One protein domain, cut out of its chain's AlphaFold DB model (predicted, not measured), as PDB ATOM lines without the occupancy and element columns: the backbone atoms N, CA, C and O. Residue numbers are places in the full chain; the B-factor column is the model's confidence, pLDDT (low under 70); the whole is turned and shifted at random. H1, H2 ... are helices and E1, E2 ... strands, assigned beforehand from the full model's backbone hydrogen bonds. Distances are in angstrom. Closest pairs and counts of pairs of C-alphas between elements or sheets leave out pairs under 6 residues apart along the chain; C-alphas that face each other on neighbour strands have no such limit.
ATOM      1  N   PRO A  16      85.264 158.534 240.156       57.84
ATOM      2  CA  PRO A  16      84.707 159.584 241.006       57.84
ATOM      3  C   PRO A  16      84.800 160.969 240.356       57.84
ATOM      4  O   PRO A  16      83.834 161.722 240.413       57.84
ATOM      5  N   ALA A  17      85.914 161.277 239.679       61.31
ATOM      6  CA  ALA A  17      86.120 162.571 239.025       61.31
ATOM      7  C   ALA A  17      85.064 162.849 237.939       61.31
ATOM      8  O   ALA A  17      84.403 163.882 237.982       61.31
ATOM      9  N   HIS A  18      84.802 161.882 237.051       61.81
ATOM     10  CA  HIS A  18      83.799 162.047 235.991       61.81
ATOM     11  C   HIS A  18      82.363 162.229 236.510       61.81
ATOM     12  O   HIS A  18      81.567 162.932 235.887       61.81
ATOM     13  N   ARG A  19      81.999 161.612 237.646       69.62
ATOM     14  CA  ARG A  19      80.670 161.826 238.249       69.62
ATOM     15  C   ARG A  19      80.513 163.235 238.806       69.62
ATOM     16  O   ARG A  19      79.423 163.796 238.700       69.62
ATOM     17  N   LEU A  20      81.575 163.785 239.387       82.12
ATOM     18  CA  LEU A  20      81.545 165.136 239.927       82.12
ATOM     19  C   LEU A  20      81.433 166.166 238.795       82.12
ATOM     20  O   LEU A  20      80.688 167.122 238.931       82.12
ATOM     21  N   ASP A  21      82.058 165.947 237.636       86.25
ATOM     22  CA  ASP A  21      81.938 166.879 236.501       86.25
ATOM     23  C   ASP A  21      80.501 166.968 235.954       86.25
ATOM     24  O   ASP A  21      80.005 168.050 235.642       86.25
ATOM     25  N   ALA A  22      79.780 165.843 235.915       90.19
ATOM     26  CA  ALA A  22      78.357 165.845 235.577       90.19
ATOM     27  C   ALA A  22      77.496 166.547 236.646       90.19
ATOM     28  O   ALA A  22      76.455 167.125 236.326       90.19
ATOM     29  N   GLN A  23      77.907 166.488 237.915       91.56
ATOM     30  CA  GLN A  23      77.240 167.187 239.014       91.56
ATOM     31  C   GLN A  23      77.471 168.700 238.931       91.56
ATOM     32  O   GLN A  23      76.506 169.459 239.024       91.56
ATOM     33  N   ASP A  24      78.705 169.126 238.672       93.00
ATOM     34  CA  ASP A  24      79.071 170.525 238.456       93.00
ATOM     35  C   ASP A  24      78.295 171.118 237.281       93.00
ATOM     36  O   ASP A  24      77.693 172.177 237.420       93.00
ATOM     37  N   ALA A  25      78.211 170.403 236.154       94.00
ATOM     38  CA  ALA A  25      77.437 170.853 234.997       94.00
ATOM     39  C   ALA A  25      75.961 171.113 235.355       94.00
ATOM     40  O   ALA A  25      75.378 172.117 234.951       94.00
ATOM     41  N   ARG A  26      75.351 170.240 236.168       94.44
ATOM     42  CA  ARG A  26      73.977 170.443 236.658       94.44
ATOM     43  C   ARG A  26      73.874 171.625 237.618       94.44
ATOM     44  O   ARG A  26      72.863 172.319 237.584       94.44
ATOM     45  N   ALA A  27      74.873 171.830 238.472       94.50
ATOM     46  CA  ALA A  27      74.920 172.964 239.386       94.50
ATOM     47  C   ALA A  27      74.990 174.284 238.601       94.50
ATOM     48  O   ALA A  27      74.128 175.141 238.785       94.50
ATOM     49  N   TYR A  28      75.907 174.396 237.636       94.44
ATOM     50  CA  TYR A  28      76.011 175.571 236.769       94.44
ATOM     51  C   TYR A  28      74.730 175.821 235.965       94.44
ATOM     52  O   TYR A  28      74.247 176.949 235.927       94.44
ATOM     53  N   ASN A  29      74.098 174.775 235.421       96.31
ATOM     54  CA  ASN A  29      72.814 174.905 234.717       96.31
ATOM     55  C   ASN A  29      71.673 175.417 235.614       96.31
ATOM     56  O   ASN A  29      70.697 175.969 235.117       96.31
ATOM     57  N   ARG A  30      71.772 175.230 236.935       93.06
ATOM     58  CA  ARG A  30      70.815 175.764 237.917       93.06
ATOM     59  C   ARG A  30      71.167 177.171 238.404       93.06
ATOM     60  O   ARG A  30      70.432 177.695 239.245       93.06
ATOM     61  N   GLY A  31      72.260 177.749 237.902       95.06
ATOM     62  CA  GLY A  31      72.815 179.023 238.355       95.06
ATOM     63  C   GLY A  31      73.544 178.927 239.695       95.06
ATOM     64  O   GLY A  31      73.683 179.933 240.382       95.06
ATOM     65  N   TRP A  32      73.957 177.727 240.115       96.12
ATOM     66  CA  TRP A  32      74.709 177.539 241.354       96.12
ATOM     67  C   TRP A  32      76.200 177.793 241.126       96.12
ATOM     68  O   TRP A  32      76.739 177.495 240.058       96.12
ATOM     69  N   THR A  33      76.881 178.257 242.168       94.81
ATOM     70  CA  THR A  33      78.338 178.409 242.190       94.81
ATOM     71  C   THR A  33      78.978 177.151 242.763       94.81
ATOM     72  O   THR A  33      78.542 176.648 243.800       94.81
ATOM     73  N   VAL A  34      80.029 176.645 242.117       94.69
ATOM     74  CA  VAL A  34      80.806 175.495 242.600       94.69
ATOM     75  C   VAL A  34      82.223 175.940 242.940       94.69
ATOM     76  O   VAL A  34      82.901 176.546 242.115       94.69
ATOM     77  N   THR A  35      82.689 175.606 244.142       94.56
ATOM     78  CA  THR A  35      84.048 175.912 244.607       94.56
ATOM     79  C   THR A  35      84.792 174.620 244.911       94.56
ATOM     80  O   THR A  35      84.359 173.831 245.751       94.56
ATOM     81  N   SER A  36      85.930 174.400 244.255       91.56
ATOM     82  CA  SER A  36      86.807 173.261 244.536       91.56
ATOM     83  C   SER A  36      87.690 173.525 245.757       91.56
ATOM     84  O   SER A  36      88.396 174.532 245.813       91.56
ATOM     85  N   GLY A  37      87.681 172.599 246.712       87.19
ATOM     86  CA  GLY A  37      88.508 172.627 247.914       87.19
ATOM     87  C   GLY A  37      89.651 171.610 247.882       87.19
ATOM     88  O   GLY A  37      89.930 170.944 246.882       87.19
ATOM     89  N   LYS A  38      90.339 171.469 249.020       87.12
ATOM     90  CA  LYS A  38      91.431 170.496 249.177       87.12
ATOM     91  C   LYS A  38      90.906 169.059 249.059       87.12
ATOM     92  O   LYS A  38      89.736 168.794 249.334       87.12
ATOM     93  N   PHE A  39      91.782 168.131 248.670       83.94
ATOM     94  CA  PHE A  39      91.483 166.691 248.584       83.94
ATOM     95  C   PHE A  39      90.296 166.322 247.672       83.94
ATOM     96  O   PHE A  39      89.622 165.326 247.909       83.94
ATOM     97  N   GLY A  40      90.029 167.117 246.631       79.88
ATOM     98  CA  GLY A  40      88.924 166.850 245.701       79.88
ATOM     99  C   GLY A  40      87.534 167.126 246.283       79.88
ATOM    100  O   GLY A  40      86.541 166.675 245.717       79.88
ATOM    101  N   SER A  41      87.452 167.862 247.395       86.06
ATOM    102  CA  SER A  41      86.182 168.382 247.905       86.06
ATOM    103  C   SER A  41      85.603 169.445 246.969       86.06
ATOM    104  O   SER A  41      86.338 170.155 246.275       86.06
ATOM    105  N   ARG A  42      84.274 169.560 246.948       92.06
ATOM    106  CA  ARG A  42      83.543 170.599 246.215       92.06
ATOM    107  C   ARG A  42      82.421 171.145 247.095       92.06
ATOM    108  O   ARG A  42      81.725 170.377 247.757       92.06
ATOM    109  N   THR A  43      82.255 172.461 247.097       93.19
ATOM    110  CA  THR A  43      81.163 173.171 247.772       93.19
ATOM    111  C   THR A  43      80.232 173.747 246.718       93.19
ATOM    112  O   THR A  43      80.697 174.352 245.757       93.19
ATOM    113  N   TYR A  44      78.927 173.582 246.912       94.75
ATOM    114  CA  TYR A  44      77.889 174.075 246.010       94.75
ATOM    115  C   TYR A  44      77.099 175.174 246.720       94.75
ATOM    116  O   TYR A  44      76.594 174.946 247.820       94.75
ATOM    117  N   ARG A  45      76.997 176.357 246.112       93.62
ATOM    118  CA  ARG A  45      76.228 177.498 246.621       93.62
ATOM    119  C   ARG A  45      75.066 177.785 245.682       93.62
ATOM    120  O   ARG A  45      75.275 178.139 244.527       93.62
ATOM    121  N   ASP A  46      73.852 177.636 246.196       93.50
ATOM    122  CA  ASP A  46      72.623 177.998 245.495       93.50
ATOM    123  C   ASP A  46      72.204 179.420 245.905       93.50
ATOM    124  O   ASP A  46      71.905 179.623 247.085       93.50
ATOM    125  N   PRO A  47      72.166 180.395 244.977       89.75
ATOM    126  CA  PRO A  47      71.801 181.777 245.296       89.75
ATOM    127  C   PRO A  47      70.354 181.919 245.786       89.75
ATOM    128  O   PRO A  47      70.022 182.889 246.457       89.75
ATOM    129  N   ARG A  48      69.476 180.939 245.522       86.94
ATOM    130  CA  ARG A  48      68.094 180.965 246.033       86.94
ATOM    131  C   ARG A  48      68.027 180.945 247.560       86.94
ATOM    132  O   ARG A  48      67.037 181.398 248.123       86.94
ATOM    133  N   TRP A  49      69.057 180.416 248.221       85.25
ATOM    134  CA  TRP A  49      69.119 180.367 249.679       85.25
ATOM    135  C   TRP A  49      69.575 181.678 250.316       85.25
ATOM    136  O   TRP A  49      69.428 181.828 251.527       85.25
ATOM    137  N   ASP A  50      70.077 182.635 249.531       84.50
ATOM    138  CA  ASP A  50      70.594 183.901 250.059       84.50
ATOM    139  C   ASP A  50      69.483 184.741 250.711       84.50
ATOM    140  O   ASP A  50      69.726 185.404 251.715       84.50
ATOM    141  N   HIS A  51      68.250 184.622 250.212       80.81
ATOM    142  CA  HIS A  51      67.086 185.386 250.677       80.81
ATOM    143  C   HIS A  51      66.184 184.622 251.655       80.81
ATOM    144  O   HIS A  51      65.153 185.132 252.084       80.81
ATOM    145  N   VAL A  52      66.525 183.384 252.024       84.75
ATOM    146  CA  VAL A  52      65.622 182.545 252.834       84.75
ATOM    147  C   VAL A  52      65.428 183.098 254.244       84.75
ATOM    148  O   VAL A  52      64.322 183.026 254.775       84.75
ATOM    149  N   GLU A  53      66.466 183.681 254.845       76.75
ATOM    150  CA  GLU A  53      66.327 184.311 256.163       76.75
ATOM    151  C   GLU A  53      65.495 185.605 256.099       76.75
ATOM    152  O   GLU A  53      64.744 185.890 257.031       76.75
ATOM    153  N   GLU A  54      65.546 186.348 254.988       78.50
ATOM    154  CA  GLU A  54      64.699 187.530 254.759       78.50
ATOM    155  C   GLU A  54      63.226 187.125 254.634       78.50
ATOM    156  O   GLU A  54      62.382 187.638 255.368       78.50
ATOM    157  N   LEU A  55      62.938 186.114 253.805       81.25
ATOM    158  CA  LEU A  55      61.596 185.542 253.646       81.25
ATOM    159  C   LEU A  55      61.052 184.976 254.965       81.25
ATOM    160  O   LEU A  55      59.875 185.143 255.283       81.25
ATOM    161  N   ARG A  56      61.902 184.322 255.767       82.81
ATOM    162  CA  ARG A  56      61.519 183.842 257.101       82.81
ATOM    163  C   ARG A  56      61.170 185.009 258.024       82.81
ATOM    164  O   ARG A  56      60.185 184.926 258.752       82.81
ATOM    165  N   ALA A  57      61.971 186.071 258.020       81.00
ATOM    166  CA  ALA A  57      61.729 187.239 258.859       81.00
ATOM    167  C   ALA A  57      60.437 187.975 258.470       81.00
ATOM    168  O   ALA A  57      59.730 188.454 259.353       81.00
ATOM    169  N   GLU A  58      60.122 188.055 257.178       84.25
ATOM    170  CA  GLU A  58      58.847 188.579 256.674       84.25
ATOM    171  C   GLU A  58      57.672 187.715 257.124       84.25
ATOM    172  O   GLU A  58      56.754 188.230 257.754       84.25
ATOM    173  N   HIS A  59      57.753 186.397 256.933       81.69
ATOM    174  CA  HIS A  59      56.704 185.474 257.363       81.69
ATOM    175  C   HIS A  59      56.431 185.551 258.875       81.69
ATOM    176  O   HIS A  59      55.282 185.613 259.298       81.69
ATOM    177  N   LEU A  60      57.479 185.616 259.704       83.19
ATOM    178  CA  LEU A  60      57.323 185.774 261.155       83.19
ATOM    179  C   LEU A  60      56.694 187.123 261.540       83.19
ATOM    180  O   LEU A  60      55.947 187.191 262.516       83.19
ATOM    181  N   ARG A  61      56.992 188.197 260.794       83.00
ATOM    182  CA  ARG A  61      56.352 189.507 260.985       83.00
ATOM    183  C   ARG A  61      54.875 189.465 260.600       83.00
ATOM    184  O   ARG A  61      54.061 189.992 261.354       83.00
ATOM    185  N   ASP A  62      54.533 188.813 259.494       82.44
ATOM    186  CA  ASP A  62      53.148 188.653 259.043       82.44
ATOM    187  C   ASP A  62      52.322 187.813 260.027       82.44
ATOM    188  O   ASP A  62      51.203 188.197 260.362       82.44
ATOM    189  N   GLU A  63      52.875 186.725 260.573       79.50
ATOM    190  CA  GLU A  63      52.234 185.919 261.628       79.50
ATOM    191  C   GLU A  63      51.980 186.743 262.904       79.50
ATOM    192  O   GLU A  63      50.886 186.707 263.476       79.50
ATOM    193  N   ALA A  64      52.963 187.548 263.327       75.94
ATOM    194  CA  ALA A  64      52.824 188.433 264.483       75.94
ATOM    195  C   ALA A  64      51.785 189.547 264.255       75.94
ATOM    196  O   ALA A  64      51.036 189.882 265.173       75.94
ATOM    197  N   ALA A  65      51.717 190.104 263.042       76.19
ATOM    198  CA  ALA A  65      50.763 191.149 262.668       76.19
ATOM    199  C   ALA A  65      49.336 190.611 262.480       76.19
ATOM    200  O   ALA A  65      48.368 191.290 262.819       76.19
TER     201      ALA A  65
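Overview. This is residues 16 to 65 of the 84 residues of an uncharacterized protein of Pseudonocardia sp. N23 (UniProt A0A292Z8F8). A small body, made of a two-stranded hairpin, E1 and E2, with helix H1 packed over one face of it through residues 20 to 28, has a second helix, H2, sticking out from it as a free arm. The arm, residues 49 to 65, makes much of the length, and the face of the hairpin turned away from H1 is bare. The printed part has 50 residues, with two named helices and two named strands in the order H1, E1, E2, H2 along the chain; the sheet has the order E1 - E2 and is antiparallel, and the class is mixed, helices and strands. The whole is extended, with a radius of gyration of the C-alphas of 16.3 A, and the C-alphas span 51 by 22 by 13 A.

Arrangement. H1, residues 16 to 29, has 4 pairs of C-alphas within 8 A of E1, residues 33 to 36; the closest are those of Asp 24 and Val 34, 6.7 A apart. With E2, residues 42 to 45, H1 has 1 such pair, the C-alphas of Ala 27 and Tyr 44, 7.3 A apart. E1 and E2 are a hairpin of antiparallel neighbour strands, with 161 degrees between their N-to-C directions. The C-alphas of Val 34 and Tyr 44 face each other at 4.7 A. Across the pair, N 33 and O 45 are within hydrogen-bond range at 2.9 A, and N 43 and O 35 at 2.8 A. H2, residues 52 to 65, is apart from H1 and from E1. In H1 and H2 every O i to N i+4 pair is within hydrogen-bond range.

Along the chain. H1 begins at C-alpha 16, at (84.707, 159.584, 241.006), and measures 20.4 A from first to last C-alpha. E1, from Thr 33 to Ser 36, measures 10.2 A and begins at C-alpha 33, at (78.338, 178.409, 242.190). E2, from Arg 42 to Arg 45, measures 10.1 A. H2 runs 19.8 A from Val 52 to Ala 65, where C-alpha 65 is at (50.763, 191.149, 262.668).

Size, cuts and confidence. The two C-alphas farthest apart are those of His 18 and Ala 65, 51.5 A. Residues 49 to 65, of which 52 to 65 belong to H2, stand free; the body without them has 33 residues and spans 27 by 17 by 7 A. The links from H1 to E1 and from E1 to E2 are tight, with 3 and 5 residues, and the link from E2 to H2 is short, with 6. The printed part has no cut. The mean pLDDT of the printed part is 85.5, and residues 16 to 19 are under 70.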